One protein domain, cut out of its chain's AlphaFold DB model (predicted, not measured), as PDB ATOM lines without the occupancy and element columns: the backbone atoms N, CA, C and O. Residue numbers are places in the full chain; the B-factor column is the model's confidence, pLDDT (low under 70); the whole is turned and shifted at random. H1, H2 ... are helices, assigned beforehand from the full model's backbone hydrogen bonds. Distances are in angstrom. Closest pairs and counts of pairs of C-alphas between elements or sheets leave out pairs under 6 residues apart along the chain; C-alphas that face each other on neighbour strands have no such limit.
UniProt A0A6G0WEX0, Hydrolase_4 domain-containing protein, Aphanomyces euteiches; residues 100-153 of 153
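What this domain is: This is residues 100 to 153 of the 153 residues of the protein "Hydrolase_4 domain-containing protein" of Aphanomyces euteiches (UniProt A0A6G0WEX0). Two helices, H1 and H2, stand at the two far ends of a flat, loose model, and the ground between them is spanned by chain with no named element. Residues 117 to 132 lead across from H1 to H2, and residues 142 to 153 fold back from H2 through the middle towards H1; residues 100 to 106 stick out, of which 104 to 106 belong to H1. The printed part has 54 residues with two named helices, H1 then H2, and no named strand; the class is all helix, though only 22 of the 54 residues are in named elements. The whole is loose, with a radius of gyration of the C-alphas of 14.3 A, and spans 39 by 26 by 11 A.

How they stand to each other: Look first at H1, residues 104 to 116, and then at H2, residues 133 to 141: they are apart, with no C-alpha of the one within 8 A of the other. A long link of 16 residues joins them. In H2 every O i to N i+4 pair is within hydrogen-bond range; in H1 8 of 9 are.

Where its parts are: Find C-alpha 104 at (-32.624, 11.194, 96.724); from there H1 runs 19.0 A to C-alpha 116 at (-44.020, 6.799, 82.138). Go on to C-alpha 133 at (-12.747, -15.444, 85.545), where H2 begins; it runs 12.5 A to Arg 141.

The domain as a whole: The two C-alphas farthest apart are those of Ile 112 and Ser 134, at 39.7 A. The printed part has no cut and ends at Arg 153, the chain's last residue. Its mean pLDDT is 76.6; look for values under 70 at residues 100 to 102, 124 to 129 and 152 to 153.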
ATOM      1  N   LYS A 100     -25.982   5.143  99.732       64.38
ATOM      2  CA  LYS A 100     -24.910   5.795  98.964       64.38
ATOM      3  C   LYS A 100     -24.920   5.411  97.486       64.38
ATOM      4  O   LYS A 100     -24.252   6.075  96.698       64.38
ATOM      5  N   ALA A 101     -25.641   4.353  97.117       62.19
ATOM      6  CA  ALA A 101     -25.733   3.883  95.741       62.19
ATOM      7  C   ALA A 101     -26.779   4.647  94.915       62.19
ATOM      8  O   ALA A 101     -26.720   4.582  93.690       62.19
ATOM      9  N   ILE A 102     -27.718   5.358  95.555       64.50
ATOM     10  CA  ILE A 102     -28.776   6.120  94.874       64.50
ATOM     11  C   ILE A 102     -28.996   7.454  95.595       64.50
ATOM     12  O   ILE A 102     -29.286   7.480  96.790       64.50
ATOM     13  N   SER A 103     -28.883   8.578  94.883       72.44
ATOM     14  CA  SER A 103     -29.204   9.890  95.450       72.44
ATOM     15  C   SER A 103     -30.724  10.087  95.603       72.44
ATOM     16  O   SER A 103     -31.509   9.545  94.821       72.44
ATOM     17  N   PRO A 104     -31.192  10.927  96.549       72.69
ATOM     18  CA  PRO A 104     -32.624  11.194  96.724       72.69
ATOM     19  C   PRO A 104     -33.319  11.724  95.460       72.69
ATOM     20  O   PRO A 104     -34.490  11.442  95.227       72.69
ATOM     21  N   ILE A 105     -32.597  12.480  94.627       74.94
ATOM     22  CA  ILE A 105     -33.117  13.019  93.363       74.94
ATOM     23  C   ILE A 105     -33.288  11.898  92.333       74.94
ATOM     24  O   ILE A 105     -34.299  11.859  91.635       74.94
ATOM     25  N   GLU A 106     -32.338  10.963  92.266       71.25
ATOM     26  CA  GLU A 106     -32.433   9.786  91.396       71.25
ATOM     27  C   GLU A 106     -33.587   8.866  91.802       71.25
ATOM     28  O   GLU A 106     -34.271   8.367  90.915       71.25
ATOM     29  N   MET A 107     -33.877   8.708  93.101       73.00
ATOM     30  CA  MET A 107     -35.063   7.965  93.565       73.00
ATOM     31  C   MET A 107     -36.379   8.614  93.113       73.00
ATOM     32  O   MET A 107     -37.307   7.930  92.684       73.00
ATOM     33  N   VAL A 108     -36.485   9.945  93.197       76.62
ATOM     34  CA  VAL A 108     -37.694  10.662  92.751       76.62
ATOM     35  C   VAL A 108     -37.849  10.561  91.232       76.62
ATOM     36  O   VAL A 108     -38.943  10.297  90.733       76.62
ATOM     37  N   LEU A 109     -36.753  10.729  90.486       76.75
ATOM     38  CA  LEU A 109     -36.752  10.568  89.033       76.75
ATOM     39  C   LEU A 109     -37.078   9.129  88.618       76.75
ATOM     40  O   LEU A 109     -37.834   8.959  87.663       76.75
ATOM     41  N   SER A 110     -36.571   8.112  89.328       72.12
ATOM     42  CA  SER A 110     -36.888   6.706  89.045       72.12
ATOM     43  C   SER A 110     -38.371   6.425  89.239       72.12
ATOM     44  O   SER A 110     -38.968   5.795  88.376       72.12
ATOM     45  N   SER A 111     -38.985   6.988  90.285       74.50
ATOM     46  CA  SER A 111     -40.418   6.832  90.567       74.50
ATOM     47  C   SER A 111     -41.311   7.483  89.501       74.50
ATOM     48  O   SER A 111     -42.391   6.987  89.198       74.50
ATOM     49  N   ILE A 112     -40.887   8.606  88.912       79.12
ATOM     50  CA  ILE A 112     -41.628   9.257  87.816       79.12
ATOM     51  C   ILE A 112     -41.425   8.485  86.507       79.12
ATOM     52  O   ILE A 112     -42.382   8.212  85.779       79.12
ATOM     53  N   LEU A 113     -40.177   8.116  86.204       75.31
ATOM     54  CA  LEU A 113     -39.833   7.350  85.007       75.31
ATOM     55  C   LEU A 113     -40.447   5.951  85.025       75.31
ATOM     56  O   LEU A 113     -40.825   5.470  83.963       75.31
ATOM     57  N   SER A 114     -40.613   5.324  86.190       77.81
ATOM     58  CA  SER A 114     -41.247   4.010  86.309       77.81
ATOM     59  C   SER A 114     -42.737   4.045  85.970       77.81
ATOM     60  O   SER A 114     -43.270   3.047  85.502       77.81
ATOM     61  N   VAL A 115     -43.409   5.194  86.085       80.62
ATOM     62  CA  VAL A 115     -44.804   5.357  85.632       80.62
ATOM     63  C   VAL A 115     -44.885   5.594  84.120       80.62
ATOM     64  O   VAL A 115     -45.769   5.058  83.454       80.62
ATOM     65  N   VAL A 116     -43.975   6.399  83.560       81.81
ATOM     66  CA  VAL A 116     -44.020   6.799  82.138       81.81
ATOM     67  C   VAL A 116     -43.396   5.742  81.220       81.81
ATOM     68  O   VAL A 116     -43.887   5.499  80.120       81.81
ATOM     69  N   LEU A 117     -42.312   5.108  81.668       84.19
ATOM     70  CA  LEU A 117     -41.539   4.094  80.950       84.19
ATOM     71  C   LEU A 117     -41.188   2.911  81.881       84.19
ATOM     72  O   LEU A 117     -40.007   2.610  82.071       84.19
ATOM     73  N   PRO A 118     -42.191   2.175  82.406       78.44
ATOM     74  CA  PRO A 118     -42.004   1.090  83.383       78.44
ATOM     75  C   PRO A 118     -41.082  -0.035  82.918       78.44
ATOM     76  O   PRO A 118     -40.605  -0.807  83.735       78.44
ATOM     77  N   LYS A 119     -40.856  -0.167  81.607       84.12
ATOM     78  CA  LYS A 119     -40.048  -1.235  80.999       84.12
ATOM     79  C   LYS A 119     -38.662  -0.764  80.554       84.12
ATOM     80  O   LYS A 119     -37.910  -1.536  79.958       84.12
ATOM     81  N   PHE A 120     -38.320   0.502  80.796       82.88
ATOM     82  CA  PHE A 120     -37.009   1.030  80.439       82.88
ATOM     83  C   PHE A 120     -35.920   0.459  81.357       82.88
ATOM     84  O   PHE A 120     -36.054   0.438  82.583       82.88
ATOM     85  N   ARG A 121     -34.818   0.012  80.744       78.81
ATOM     86  CA  ARG A 121     -33.665  -0.574  81.430       78.81
ATOM     87  C   ARG A 121     -32.390   0.181  81.046       78.81
ATOM     88  O   ARG A 121     -32.048   0.192  79.860       78.81
ATOM     89  N   PRO A 122     -31.671   0.792  82.004       76.31
ATOM     90  CA  PRO A 122     -30.369   1.388  81.740       76.31
ATOM     91  C   PRO A 122     -29.335   0.301  81.387       76.31
ATOM     92  O   PRO A 122     -29.592  -0.887  81.587       76.31
ATOM     93  N   PRO A 123     -28.154   0.660  80.863       75.50
ATOM     94  CA  PRO A 123     -27.057  -0.288  80.671       75.50
ATOM     95  C   PRO A 123     -26.667  -0.970  81.989       75.50
ATOM     96  O   PRO A 123     -26.692  -0.338  83.044       75.50
ATOM     97  N   ASN A 124     -26.296  -2.253  81.939       69.56
ATOM     98  CA  ASN A 124     -25.841  -2.959  83.135       69.56
ATOM     99  C   ASN A 124     -24.463  -2.412  83.552       69.56
ATOM    100  O   ASN A 124     -23.553  -2.408  82.714       69.56
ATOM    101  N   PRO A 125     -24.263  -1.947  84.800       65.31
ATOM    102  CA  PRO A 125     -22.912  -1.701  85.287       65.31
ATOM    103  C   PRO A 125     -22.119  -3.015  85.212       65.31
ATOM    104  O   PRO A 125     -22.579  -4.041  85.699       65.31
ATOM    105  N   ASN A 126     -20.937  -3.005  84.583       63.34
ATOM    106  CA  ASN A 126     -20.061  -4.182  84.439       63.34
ATOM    107  C   ASN A 126     -19.515  -4.635  85.808       63.34
ATOM    108  O   ASN A 126     -18.350  -4.418  86.140       63.34
ATOM    109  N   LEU A 127     -20.369  -5.245  86.623       64.19
ATOM    110  CA  LEU A 127     -20.049  -5.757  87.945       64.19
ATOM    111  C   LEU A 127     -19.831  -7.263  87.832       64.19
ATOM    112  O   LEU A 127     -20.760  -8.026  87.565       64.19
ATOM    113  N   SER A 128     -18.591  -7.705  88.038       68.81
ATOM    114  CA  SER A 128     -18.315  -9.134  88.159       68.81
ATOM    115  C   SER A 128     -18.810  -9.625  89.514       68.81
ATOM    116  O   SER A 128     -18.213  -9.329  90.548       68.81
ATOM    117  N   VAL A 129     -19.902 -10.387  89.509       69.12
ATOM    118  CA  VAL A 129     -20.460 -11.017  90.719       69.12
ATOM    119  C   VAL A 129     -19.650 -12.259  91.124       69.12
ATOM    120  O   VAL A 129     -19.683 -12.691  92.274       69.12
ATOM    121  N   VAL A 130     -18.876 -12.819  90.189       79.25
ATOM    122  CA  VAL A 130     -18.077 -14.034  90.384       79.25
ATOM    123  C   VAL A 130     -16.590 -13.679  90.423       79.25
ATOM    124  O   VAL A 130     -16.117 -12.862  89.633       79.25
ATOM    125  N   LYS A 131     -15.844 -14.284  91.356       81.94
ATOM    126  CA  LYS A 131     -14.386 -14.089  91.465       81.94
ATOM    127  C   LYS A 131     -13.610 -14.855  90.394       81.94
ATOM    128  O   LYS A 131     -12.591 -14.367  89.916       81.94
ATOM    129  N   ASP A 132     -14.069 -16.057  90.051       89.88
ATOM    130  CA  ASP A 132     -13.455 -16.881  89.013       89.88
ATOM    131  C   ASP A 132     -13.747 -16.291  87.630       89.88
ATOM    132  O   ASP A 132     -14.900 -16.109  87.232       89.88
ATOM    133  N   ARG A 133     -12.676 -16.004  86.891       87.06
ATOM    134  CA  ARG A 133     -12.747 -15.444  85.545       87.06
ATOM    135  C   ARG A 133     -13.426 -16.387  84.556       87.06
ATOM    136  O   ARG A 133     -14.180 -15.920  83.710       87.06
ATOM    137  N   SER A 134     -13.165 -17.688  84.641       89.31
ATOM    138  CA  SER A 134     -13.724 -18.668  83.707       89.31
ATOM    139  C   SER A 134     -15.245 -18.776  83.853       89.31
ATOM    140  O   SER A 134     -15.965 -18.805  82.852       89.31
ATOM    141  N   GLU A 135     -15.736 -18.728  85.092       86.88
ATOM    142  CA  GLU A 135     -17.161 -18.687  85.418       86.88
ATOM    143  C   GLU A 135     -17.791 -17.340  85.055       86.88
ATOM    144  O   GLU A 135     -18.881 -17.299  84.480       86.88
ATOM    145  N   HIS A 136     -17.090 -16.226  85.286       86.19
ATOM    146  CA  HIS A 136     -17.552 -14.917  84.824       86.19
ATOM    147  C   HIS A 136     -17.740 -14.897  83.299       86.19
ATOM    148  O   HIS A 136     -18.812 -14.530  82.810       86.19
ATOM    149  N   GLU A 137     -16.743 -15.369  82.545       87.44
ATOM    150  CA  GLU A 137     -16.799 -15.469  81.086       87.44
ATOM    151  C   GLU A 137     -17.879 -16.449  80.604       87.44
ATOM    152  O   GLU A 137     -18.509 -16.194  79.577       87.44
ATOM    153  N   ARG A 138     -18.133 -17.551  81.330       86.31
ATOM    154  CA  ARG A 138     -19.289 -18.426  81.066       86.31
ATOM    155  C   ARG A 138     -20.596 -17.664  81.215       86.31
ATOM    156  O   ARG A 138     -21.399 -17.714  80.291       86.31
ATOM    157  N   SER A 139     -20.777 -16.920  82.309       82.94
ATOM    158  CA  SER A 139     -22.007 -16.150  82.521       82.94
ATOM    159  C   SER A 139     -22.233 -15.131  81.404       82.94
ATOM    160  O   SER A 139     -23.357 -14.966  80.952       82.94
ATOM    161  N   LEU A 140     -21.183 -14.480  80.890       83.25
ATOM    162  CA  LEU A 140     -21.308 -13.497  79.805       83.25
ATOM    163  C   LEU A 140     -21.727 -14.114  78.461       83.25
ATOM    164  O   LEU A 140     -22.227 -13.399  77.586       83.25
ATOM    165  N   ARG A 141     -21.483 -15.417  78.277       87.12
ATOM    166  CA  ARG A 141     -21.890 -16.184  77.091       87.12
ATOM    167  C   ARG A 141     -23.276 -16.811  77.228       87.12
ATOM    168  O   ARG A 141     -23.796 -17.297  76.228       87.12
ATOM    169  N   ASP A 142     -23.851 -16.820  78.426       84.19
ATOM    170  CA  ASP A 142     -25.183 -17.362  78.665       84.19
ATOM    171  C   ASP A 142     -26.240 -16.507  77.947       84.19
ATOM    172  O   ASP A 142     -26.311 -15.290  78.133       84.19
ATOM    173  N   SER A 143     -27.069 -17.145  77.118       84.25
ATOM    174  CA  SER A 143     -28.166 -16.493  76.396       84.25
ATOM    175  C   SER A 143     -29.251 -15.931  77.319       84.25
ATOM    176  O   SER A 143     -30.014 -15.063  76.898       84.25
ATOM    177  N   PHE A 144     -29.318 -16.410  78.562       81.81
ATOM    178  CA  PHE A 144     -30.247 -15.946  79.591       81.81
ATOM    179  C   PHE A 144     -29.619 -14.943  80.567       81.81
ATOM    180  O   PHE A 144     -30.315 -14.438  81.448       81.81
ATOM    181  N   ASN A 145     -28.338 -14.592  80.395       79.31
ATOM    182  CA  ASN A 145     -27.728 -13.483  81.119       79.31
ATOM    183  C   ASN A 145     -27.941 -12.162  80.364       79.31
ATOM    184  O   ASN A 145     -27.371 -11.913  79.296       79.31
ATOM    185  N   TYR A 146     -28.777 -11.291  80.928       74.38
ATOM    186  CA  TYR A 146     -29.133 -10.027  80.294       74.38
ATOM    187  C   TYR A 146     -28.074  -8.948  80.535       74.38
ATOM    188  O   TYR A 146     -27.654  -8.664  81.653       74.38
ATOM    189  N   LYS A 147     -27.671  -8.299  79.440       73.12
ATOM    190  CA  LYS A 147     -26.620  -7.265  79.416       73.12
ATOM    191  C   LYS A 147     -27.143  -5.861  79.736       73.12
ATOM    192  O   LYS A 147     -26.388  -4.893  79.715       73.12
ATOM    193  N   THR A 148     -28.439  -5.745  80.003       74.88
ATOM    194  CA  THR A 148     -29.097  -4.523  80.464       74.88
ATOM    195  C   THR A 148     -29.258  -4.566  81.979       74.88
ATOM    196  O   THR A 148     -29.305  -5.633  82.587       74.88
ATOM    197  N   GLY A 149     -29.258  -3.391  82.592       71.69
ATOM    198  CA  GLY A 149     -29.418  -3.207  84.024       71.69
ATOM    199  C   GLY A 149     -30.850  -3.478  84.492       71.69
ATOM    200  O   GLY A 149     -31.731  -3.799  83.683       71.69
ATOM    201  N   PRO A 150     -31.088  -3.353  85.808       70.62
ATOM    202  CA  PRO A 150     -32.403  -3.575  86.391       70.62
ATOM    203  C   PRO A 150     -33.416  -2.567  85.850       70.62
ATOM    204  O   PRO A 150     -33.069  -1.437  85.507       70.62
ATOM    205  N   THR A 151     -34.681  -2.969  85.789       74.31
ATOM    206  CA  THR A 151     -35.761  -2.071  85.382       74.31
ATOM    207  C   THR A 151     -35.921  -0.933  86.387       74.31
ATOM    208  O   THR A 151     -35.861  -1.167  87.594       74.31
ATOM    209  N   MET A 152     -36.105   0.295  85.893       67.69
ATOM    210  CA  MET A 152     -36.327   1.449  86.764       67.69
ATOM    211  C   MET A 152     -37.646   1.281  87.523       67.69
ATOM    212  O   MET A 152     -38.695   1.084  86.908       67.69
ATOM    213  N   ARG A 153     -37.578   1.347  88.852       63.06
ATOM    214  CA  ARG A 153     -38.726   1.322  89.759       63.06
ATOM    215  C   ARG A 153     -38.620   2.449  90.774       63.06
ATOM    216  O   ARG A 153     -37.479   2.790  91.169       63.06
TER     217      ARG A 153